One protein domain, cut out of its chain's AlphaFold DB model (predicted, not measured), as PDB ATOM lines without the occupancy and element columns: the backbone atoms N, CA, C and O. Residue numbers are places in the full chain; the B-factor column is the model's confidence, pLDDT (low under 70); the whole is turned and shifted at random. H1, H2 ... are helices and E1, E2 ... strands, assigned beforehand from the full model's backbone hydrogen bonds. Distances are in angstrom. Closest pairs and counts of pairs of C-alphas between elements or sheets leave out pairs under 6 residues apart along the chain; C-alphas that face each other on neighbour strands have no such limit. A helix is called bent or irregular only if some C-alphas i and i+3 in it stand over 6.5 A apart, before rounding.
ATOM      1  N   LYS A   2     206.568 260.761 180.041       73.75
ATOM      2  CA  LYS A   2     208.010 260.782 180.344       73.75
ATOM      3  C   LYS A   2     208.325 261.858 181.376       73.75
ATOM      4  O   LYS A   2     207.778 262.952 181.314       73.75
ATOM      5  N   CYS A   3     209.224 261.551 182.302       81.25
ATOM      6  CA  CYS A   3     209.711 262.534 183.260       81.25
ATOM      7  C   CYS A   3     210.846 263.370 182.644       81.25
ATOM      8  O   CYS A   3     211.810 262.799 182.142       81.25
ATOM      9  N   ILE A   4     210.781 264.701 182.742       82.56
ATOM     10  CA  ILE A   4     211.854 265.622 182.291       82.56
ATOM     11  C   ILE A   4     213.219 265.318 182.939       82.56
ATOM     12  O   ILE A   4     214.241 265.487 182.287       82.56
ATOM     13  N   TYR A   5     213.259 264.830 184.184       83.00
ATOM     14  CA  TYR A   5     214.528 264.528 184.864       83.00
ATOM     15  C   TYR A   5     215.130 263.180 184.487       83.00
ATOM     16  O   TYR A   5     216.334 262.995 184.612       83.00
ATOM     17  N   CYS A   6     214.297 262.210 184.107       80.06
ATOM     18  CA  CYS A   6     214.748 260.829 183.984       80.06
ATOM     19  C   CYS A   6     214.436 260.186 182.617       80.06
ATOM     20  O   CYS A   6     214.837 259.046 182.425       80.06
ATOM     21  N   HIS A   7     213.796 260.885 181.659       77.94
ATOM     22  CA  HIS A   7     213.403 260.492 180.277       77.94
ATOM     23  C   HIS A   7     212.732 259.114 180.083       77.94
ATOM     24  O   HIS A   7     212.259 258.790 178.990       77.94
ATOM     25  N   LYS A   8     212.636 258.316 181.142       81.31
ATOM     26  CA  LYS A   8     211.956 257.035 181.232       81.31
ATOM     27  C   LYS A   8     210.450 257.260 181.314       81.31
ATOM     28  O   LYS A   8     209.974 258.329 181.708       81.31
ATOM     29  N   ASN A   9     209.698 256.233 180.937       77.75
ATOM     30  CA  ASN A   9     208.250 256.226 181.089       77.75
ATOM     31  C   ASN A   9     207.887 255.988 182.558       77.75
ATOM     32  O   ASN A   9     208.347 255.021 183.159       77.75
ATOM     33  N   HIS A  10     207.039 256.855 183.112       79.81
ATOM     34  CA  HIS A  10     206.503 256.710 184.463       79.81
ATOM     35  C   HIS A  10     204.984 256.585 184.446       79.81
ATOM     36  O   HIS A  10     204.298 257.102 183.552       79.81
ATOM     37  N   LYS A  11     204.468 255.911 185.478       78.88
ATOM     38  CA  LYS A  11     203.037 255.824 185.738       78.88
ATOM     39  C   LYS A  11     202.518 257.190 186.176       78.88
ATOM     40  O   LYS A  11     203.062 257.817 187.085       78.88
ATOM     41  N   VAL A  12     201.460 257.630 185.512       78.56
ATOM     42  CA  VAL A  12     200.742 258.854 185.855       78.56
ATOM     43  C   VAL A  12     199.855 258.575 187.063       78.56
ATOM     44  O   VAL A  12     199.177 257.549 187.113       78.56
ATOM     45  N   THR A  13     199.880 259.477 188.040       81.44
ATOM     46  CA  THR A  13     199.030 259.404 189.231       81.44
ATOM     47  C   THR A  13     198.062 260.579 189.237       81.44
ATOM     48  O   THR A  13     198.412 261.691 188.836       81.44
ATOM     49  N   THR A  14     196.833 260.322 189.671       76.88
ATOM     50  CA  THR A  14     195.764 261.313 189.776       76.88
ATOM     51  C   THR A  14     195.356 261.458 191.240       76.88
ATOM     52  O   THR A  14     195.033 260.474 191.902       76.88
ATOM     53  N   ALA A  15     195.360 262.683 191.762       74.56
ATOM     54  CA  ALA A  15     194.846 262.985 193.097       74.56
ATOM     55  C   ALA A  15     194.063 264.297 193.055       74.56
ATOM     56  O   ALA A  15     194.603 265.330 192.672       74.56
ATOM     57  N   GLY A  16     192.776 264.264 193.415       67.69
ATOM     58  CA  GLY A  16     191.947 265.474 193.457       67.69
ATOM     59  C   GLY A  16     191.952 266.273 192.146       67.69
ATOM     60  O   GLY A  16     192.063 267.494 192.184       67.69
ATOM     61  N   VAL A  17     191.861 265.591 190.992       71.81
ATOM     62  CA  VAL A  17     191.911 266.169 189.623       71.81
ATOM     63  C   VAL A  17     193.308 266.636 189.174       71.81
ATOM     64  O   VAL A  17     193.532 266.846 187.984       71.81
ATOM     65  N   LEU A  18     194.287 266.711 190.079       79.00
ATOM     66  CA  LEU A  18     195.679 266.977 189.725       79.00
ATOM     67  C   LEU A  18     196.312 265.732 189.122       79.00
ATOM     68  O   LEU A  18     196.229 264.638 189.685       79.00
ATOM     69  N   ILE A  19     196.980 265.917 187.990       82.62
ATOM     70  CA  ILE A  19     197.700 264.848 187.310       82.62
ATOM     71  C   ILE A  19     199.186 265.101 187.458       82.62
ATOM     72  O   ILE A  19     199.679 266.176 187.099       82.62
ATOM     73  N   TYR A  20     199.891 264.108 187.992       86.69
ATOM     74  CA  TYR A  20     201.298 264.252 188.306       86.69
ATOM     75  C   TYR A  20     202.097 262.954 188.196       86.69
ATOM     76  O   TYR A  20     201.568 261.841 188.146       86.69
ATOM     77  N   ILE A  21     203.413 263.126 188.161       87.38
ATOM     78  CA  ILE A  21     204.424 262.075 188.131       87.38
ATOM     79  C   ILE A  21     205.432 262.379 189.230       87.38
ATOM     80  O   ILE A  21     205.877 263.515 189.352       87.38
ATOM     81  N   SER A  22     205.828 261.370 189.999       88.38
ATOM     82  CA  SER A  22     206.930 261.479 190.958       88.38
ATOM     83  C   SER A  22     208.138 260.686 190.442       88.38
ATOM     84  O   SER A  22     208.016 259.491 190.173       88.38
ATOM     85  N   CYS A  23     209.289 261.341 190.252       84.94
ATOM     86  CA  CYS A  23     210.577 260.715 189.898       84.94
ATOM     87  C   CYS A  23     211.722 261.565 190.465       84.94
ATOM     88  O   CYS A  23     211.623 262.788 190.484       84.94
ATOM     89  N   CYS A  24     212.832 260.944 190.878       84.56
ATOM     90  CA  CYS A  24     214.062 261.658 191.262       84.56
ATOM     91  C   CYS A  24     213.846 262.794 192.288       84.56
ATOM     92  O   CYS A  24     214.409 263.869 192.130       84.56
ATOM     93  N   GLN A  25     213.010 262.569 193.314       83.94
ATOM     94  CA  GLN A  25     212.650 263.563 194.349       83.94
ATOM     95  C   GLN A  25     211.943 264.827 193.826       83.94
ATOM     96  O   GLN A  25     211.776 265.804 194.554       83.94
ATOM     97  N   LYS A  26     211.489 264.806 192.572       87.00
ATOM     98  CA  LYS A  26     210.764 265.896 191.936       87.00
ATOM     99  C   LYS A  26     209.386 265.415 191.499       87.00
ATOM    100  O   LYS A  26     209.200 264.278 191.058       87.00
ATOM    101  N   ILE A  27     208.410 266.300 191.618       89.06
ATOM    102  CA  ILE A  27     207.032 266.065 191.211       89.06
ATOM    103  C   ILE A  27     206.781 266.870 189.945       89.06
ATOM    104  O   ILE A  27     206.973 268.077 189.915       89.06
ATOM    105  N   GLN A  28     206.343 266.213 188.886       88.25
ATOM    106  CA  GLN A  28     205.936 266.877 187.657       88.25
ATOM    107  C   GLN A  28     204.425 266.923 187.626       88.25
ATOM    108  O   GLN A  28     203.797 265.871 187.624       88.25
ATOM    109  N   MET A  29     203.845 268.115 187.629       88.31
ATOM    110  CA  MET A  29     202.400 268.311 187.586       88.31
ATOM    111  C   MET A  29     201.987 268.915 186.254       88.31
ATOM    112  O   MET A  29     202.619 269.848 185.758       88.31
ATOM    113  N   LEU A  30     200.886 268.430 185.688       86.50
ATOM    114  CA  LEU A  30     200.320 269.017 184.480       86.50
ATOM    115  C   LEU A  30     199.792 270.421 184.777       86.50
ATOM    116  O   LEU A  30     198.835 270.581 185.538       86.50
ATOM    117  N   LYS A  31     200.371 271.437 184.128       86.38
ATOM    118  CA  LYS A  31     200.047 272.857 184.346       86.38
ATOM    119  C   LYS A  31     198.560 273.163 184.131       86.38
ATOM    120  O   LYS A  31     198.018 274.045 184.796       86.38
ATOM    121  N   GLN A  32     197.912 272.426 183.227       83.50
ATOM    122  CA  GLN A  32     196.479 272.526 182.922       83.50
ATOM    123  C   GLN A  32     195.581 271.945 184.026       83.50
ATOM    124  O   GLN A  32     194.474 272.431 184.219       83.50
ATOM    125  N   SER A  33     196.059 270.944 184.773       81.25
ATOM    126  CA  SER A  33     195.319 270.352 185.901       81.25
ATOM    127  C   SER A  33     195.319 271.250 187.143       81.25
ATOM    128  O   SER A  33     194.436 271.163 187.994       81.25
ATOM    129  N   VAL A  34     196.305 272.147 187.240       83.69
ATOM    130  CA  VAL A  34     196.505 273.036 188.386       83.69
ATOM    131  C   VAL A  34     195.651 274.294 188.235       83.69
ATOM    132  O   VAL A  34     195.793 275.053 187.272       83.69
ATOM    133  N   ARG A  35     194.803 274.565 189.236       86.69
ATOM    134  CA  ARG A  35     194.007 275.801 189.308       86.69
ATOM    135  C   ARG A  35     194.920 277.040 189.321       86.69
ATOM    136  O   ARG A  35     195.928 277.013 190.029       86.69
ATOM    137  N   PRO A  36     194.543 278.157 188.666       86.50
ATOM    138  CA  PRO A  36     195.381 279.358 188.575       86.50
ATOM    139  C   PRO A  36     195.925 279.850 189.922       86.50
ATOM    140  O   PRO A  36     197.120 280.075 190.050       86.50
ATOM    141  N   ARG A  37     195.084 279.891 190.962       88.06
ATOM    142  CA  ARG A  37     195.477 280.335 192.311       88.06
ATOM    143  C   ARG A  37     196.539 279.452 192.982       88.06
ATOM    144  O   ARG A  37     197.302 279.930 193.808       88.06
ATOM    145  N   VAL A  38     196.568 278.159 192.665       86.12
ATOM    146  CA  VAL A  38     197.512 277.195 193.265       86.12
ATOM    147  C   VAL A  38     198.805 277.123 192.447       86.12
ATOM    148  O   VAL A  38     199.853 276.735 192.955       86.12
ATOM    149  N   ARG A  39     198.755 277.550 191.181       87.94
ATOM    150  CA  ARG A  39     199.904 277.575 190.278       87.94
ATOM    151  C   ARG A  39     201.055 278.403 190.843       87.94
ATOM    152  O   ARG A  39     202.164 277.895 190.904       87.94
ATOM    153  N   GLU A  40     200.774 279.613 191.319       89.69
ATOM    154  CA  GLU A  40     201.786 280.514 191.892       89.69
ATOM    155  C   GLU A  40     202.500 279.909 193.106       89.69
ATOM    156  O   GLU A  40     203.679 280.166 193.338       89.69
ATOM    157  N   TYR A  41     201.788 279.095 193.890       89.12
ATOM    158  CA  TYR A  41     202.379 278.385 195.018       89.12
ATOM    159  C   TYR A  41     203.347 277.302 194.535       89.12
ATOM    160  O   TYR A  41     204.463 277.212 195.040       89.12
ATOM    161  N   TYR A  42     202.949 276.507 193.538       89.06
ATOM    162  CA  TYR A  42     203.786 275.436 192.999       89.06
ATOM    163  C   TYR A  42     204.963 275.934 192.158       89.06
ATOM    164  O   TYR A  42     206.011 275.303 192.187       89.06
ATOM    165  N   GLU A  43     204.842 277.073 191.472       87.06
ATOM    166  CA  GLU A  43     205.960 277.684 190.731       87.06
ATOM    167  C   GLU A  43     207.112 278.115 191.653       87.06
ATOM    168  O   GLU A  43     208.257 278.167 191.216       87.06
ATOM    169  N   LYS A  44     206.832 278.368 192.938       88.50
ATOM    170  CA  LYS A  44     207.850 278.682 193.956       88.50
ATOM    171  C   LYS A  44     208.492 277.439 194.581       88.50
ATOM    172  O   LYS A  44     209.448 277.570 195.338       88.50
ATOM    173  N   GLN A  45     207.958 276.245 194.322       88.62
ATOM    174  CA  GLN A  45     208.449 275.003 194.911       88.62
ATOM    175  C   GLN A  45     209.492 274.374 193.992       88.62
ATOM    176  O   GLN A  45     209.152 273.816 192.954       88.62
ATOM    177  N   GLU A  46     210.758 274.361 194.407       85.81
ATOM    178  CA  GLU A  46     211.844 273.761 193.614       85.81
ATOM    179  C   GLU A  46     211.618 272.276 193.313       85.81
ATOM    180  O   GLU A  46     212.155 271.731 192.348       85.81
ATOM    181  N   ASN A  47     210.838 271.594 194.153       89.00
ATOM    182  CA  ASN A  47     210.536 270.177 193.999       89.00
ATOM    183  C   ASN A  47     209.383 269.893 193.040       89.00
ATOM    184  O   ASN A  47     209.073 268.723 192.818       89.00
ATOM    185  N   ILE A  48     208.763 270.924 192.463       88.75
ATOM    186  CA  ILE A  48     207.624 270.780 191.565       88.75
ATOM    187  C   ILE A  48     207.944 271.423 190.219       88.75
ATOM    188  O   ILE A  48     208.185 272.620 190.124       88.75
ATOM    189  N   ILE A  49     207.890 270.629 189.151       88.69
ATOM    190  CA  ILE A  49     207.884 271.152 187.786       88.69
ATOM    191  C   ILE A  49     206.451 271.178 187.279       88.69
ATOM    192  O   ILE A  49     205.775 270.150 187.234       88.69
ATOM    193  N   LEU A  50     206.022 272.336 186.786       88.81
ATOM    194  CA  LEU A  50     204.810 272.438 185.988       88.81
ATOM    195  C   LEU A  50     205.111 272.147 184.520       88.81
ATOM    196  O   LEU A  50     205.894 272.846 183.881       88.81
ATOM    197  N   VAL A  51     204.466 271.119 183.982       86.12
ATOM    198  CA  VAL A  51     204.676 270.654 182.610       86.12
ATOM    199  C   VAL A  51     203.467 270.961 181.732       86.12
ATOM    200  O   VAL A  51     202.317 270.804 182.145       86.12
ATOM    201  N   ASN A  52     203.735 271.411 180.506       80.31
ATOM    202  CA  ASN A  52     202.708 271.807 179.538       80.31
ATOM    203  C   ASN A  52     202.256 270.668 178.613       80.31
ATOM    204  O   ASN A  52     201.426 270.930 177.757       80.31
ATOM    205  N   GLN A  53     202.800 269.452 178.740       69.62
ATOM    206  CA  GLN A  53     202.619 268.375 177.754       69.62
ATOM    207  C   GLN A  53     201.445 267.444 178.095       69.62
ATOM    208  O   GLN A  53     201.594 266.617 178.994       69.62
ATOM    209  N   PRO A  54     200.300 267.537 177.392       61.50
ATOM    210  CA  PRO A  54     199.041 266.936 177.813       61.50
ATOM    211  C   PRO A  54     198.406 266.097 176.688       61.50
ATOM    212  O   PRO A  54     197.189 266.114 176.538       61.50
ATOM    213  N   GLU A  55     199.205 265.417 175.861       61.28
ATOM    214  CA  GLU A  55     198.756 264.814 174.587       61.28
ATOM    215  C   GLU A  55     197.596 263.800 174.747       61.28
ATOM    216  O   GLU A  55     196.860 263.557 173.799       61.28
TER     217      GLU A  55
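What this domain is: This is residues 2 to 55 of the 67 residues of an uncharacterized protein of Clostridiaceae bacterium (UniProt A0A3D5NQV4). A small, strongly twisted sheet of four strands makes the body, and one short helix, H1, sits off its E4 edge, grazing the sheet more than covering it. At the other end of the longest axis is the looping stretch of residues 2 to 12, with no named element, which leads into E1. The printed part has 54 residues with four named strands and one named helix, in the order E1, E2, E3, H1, E4; the sheet runs E1, E2, E3, E4 and is mixed. The class is mixed, helices and strands, with 26 residues in named elements, under half of those printed. The whole is compact, with a radius of gyration of the C-alphas of 10.5 A and spans of 31 by 22 by 17 A.

Where its parts are: In the sheet, E2 is the longest strand, residues 18 to 23, 16.2 A from first to last C-alpha. E3, residues 26 to 30, measures 13.2 A, and E4, residues 48 to 51, 9.4 A. E1 is residues 13 to 15, 6.7 A, and begins with C-alpha 13 at (199.030, 259.404, 189.231). H1, residues 36 to 43, measures 10.9 A and begins with C-alpha 36 at (195.381, 279.358, 188.575). E4 ends with C-alpha 51 at (204.676, 270.654, 182.610). H1 is neither bent nor irregular, but only just: C-alphas 37 and 40 are 6.3 A apart.

How they stand to each other: E1, E2 and E3 form a meander, each strand the antiparallel neighbour of the one before. The hairpin of E2 and E3 has an angle of 151 degrees between directions; C-alphas 20 and 29, 4.3 A apart, face each other, and N 21 and O 28 are within hydrogen-bond range at 2.8 A. The hairpin of E1 and E2 stands at 135 degrees, with N 13 and O 20 at 2.9 A. The pairing is staggered: E2 pairs with E1 over residues 18 to 20 and with E3 over residues 20 to 23. E3 and E4 are parallel, at 34 degrees, with N 49 and O 27 at 2.8 A. E3, H1 and E4 make a strand-helix-strand unit, two parallel neighbour strands with a helix between them, and its crossover is right-handed. H1 is on the sheet but only grazes it, with residues 39 to 43. The closest C-alphas of H1 and E4 are those of Tyr 42 and Ile 48, 6.2 A apart. In H1, 2 of 4 O i to N i+4 pairs and 3 of 5 O i to N i+3 pairs are within range. The edge strands E1 and E4 are apart.

The domain as a whole: The two C-alphas farthest apart are those of Lys 8 and Arg 37, 30.6 A. The sheet is only just strongly twisted, its C-alphas lying up to 4.1 A off their best plane. The printed part has no cut, and the four links between elements are tight. Mean pLDDT of the printed part is 82.7; residue 16 and residues 53 to 55 are under 70.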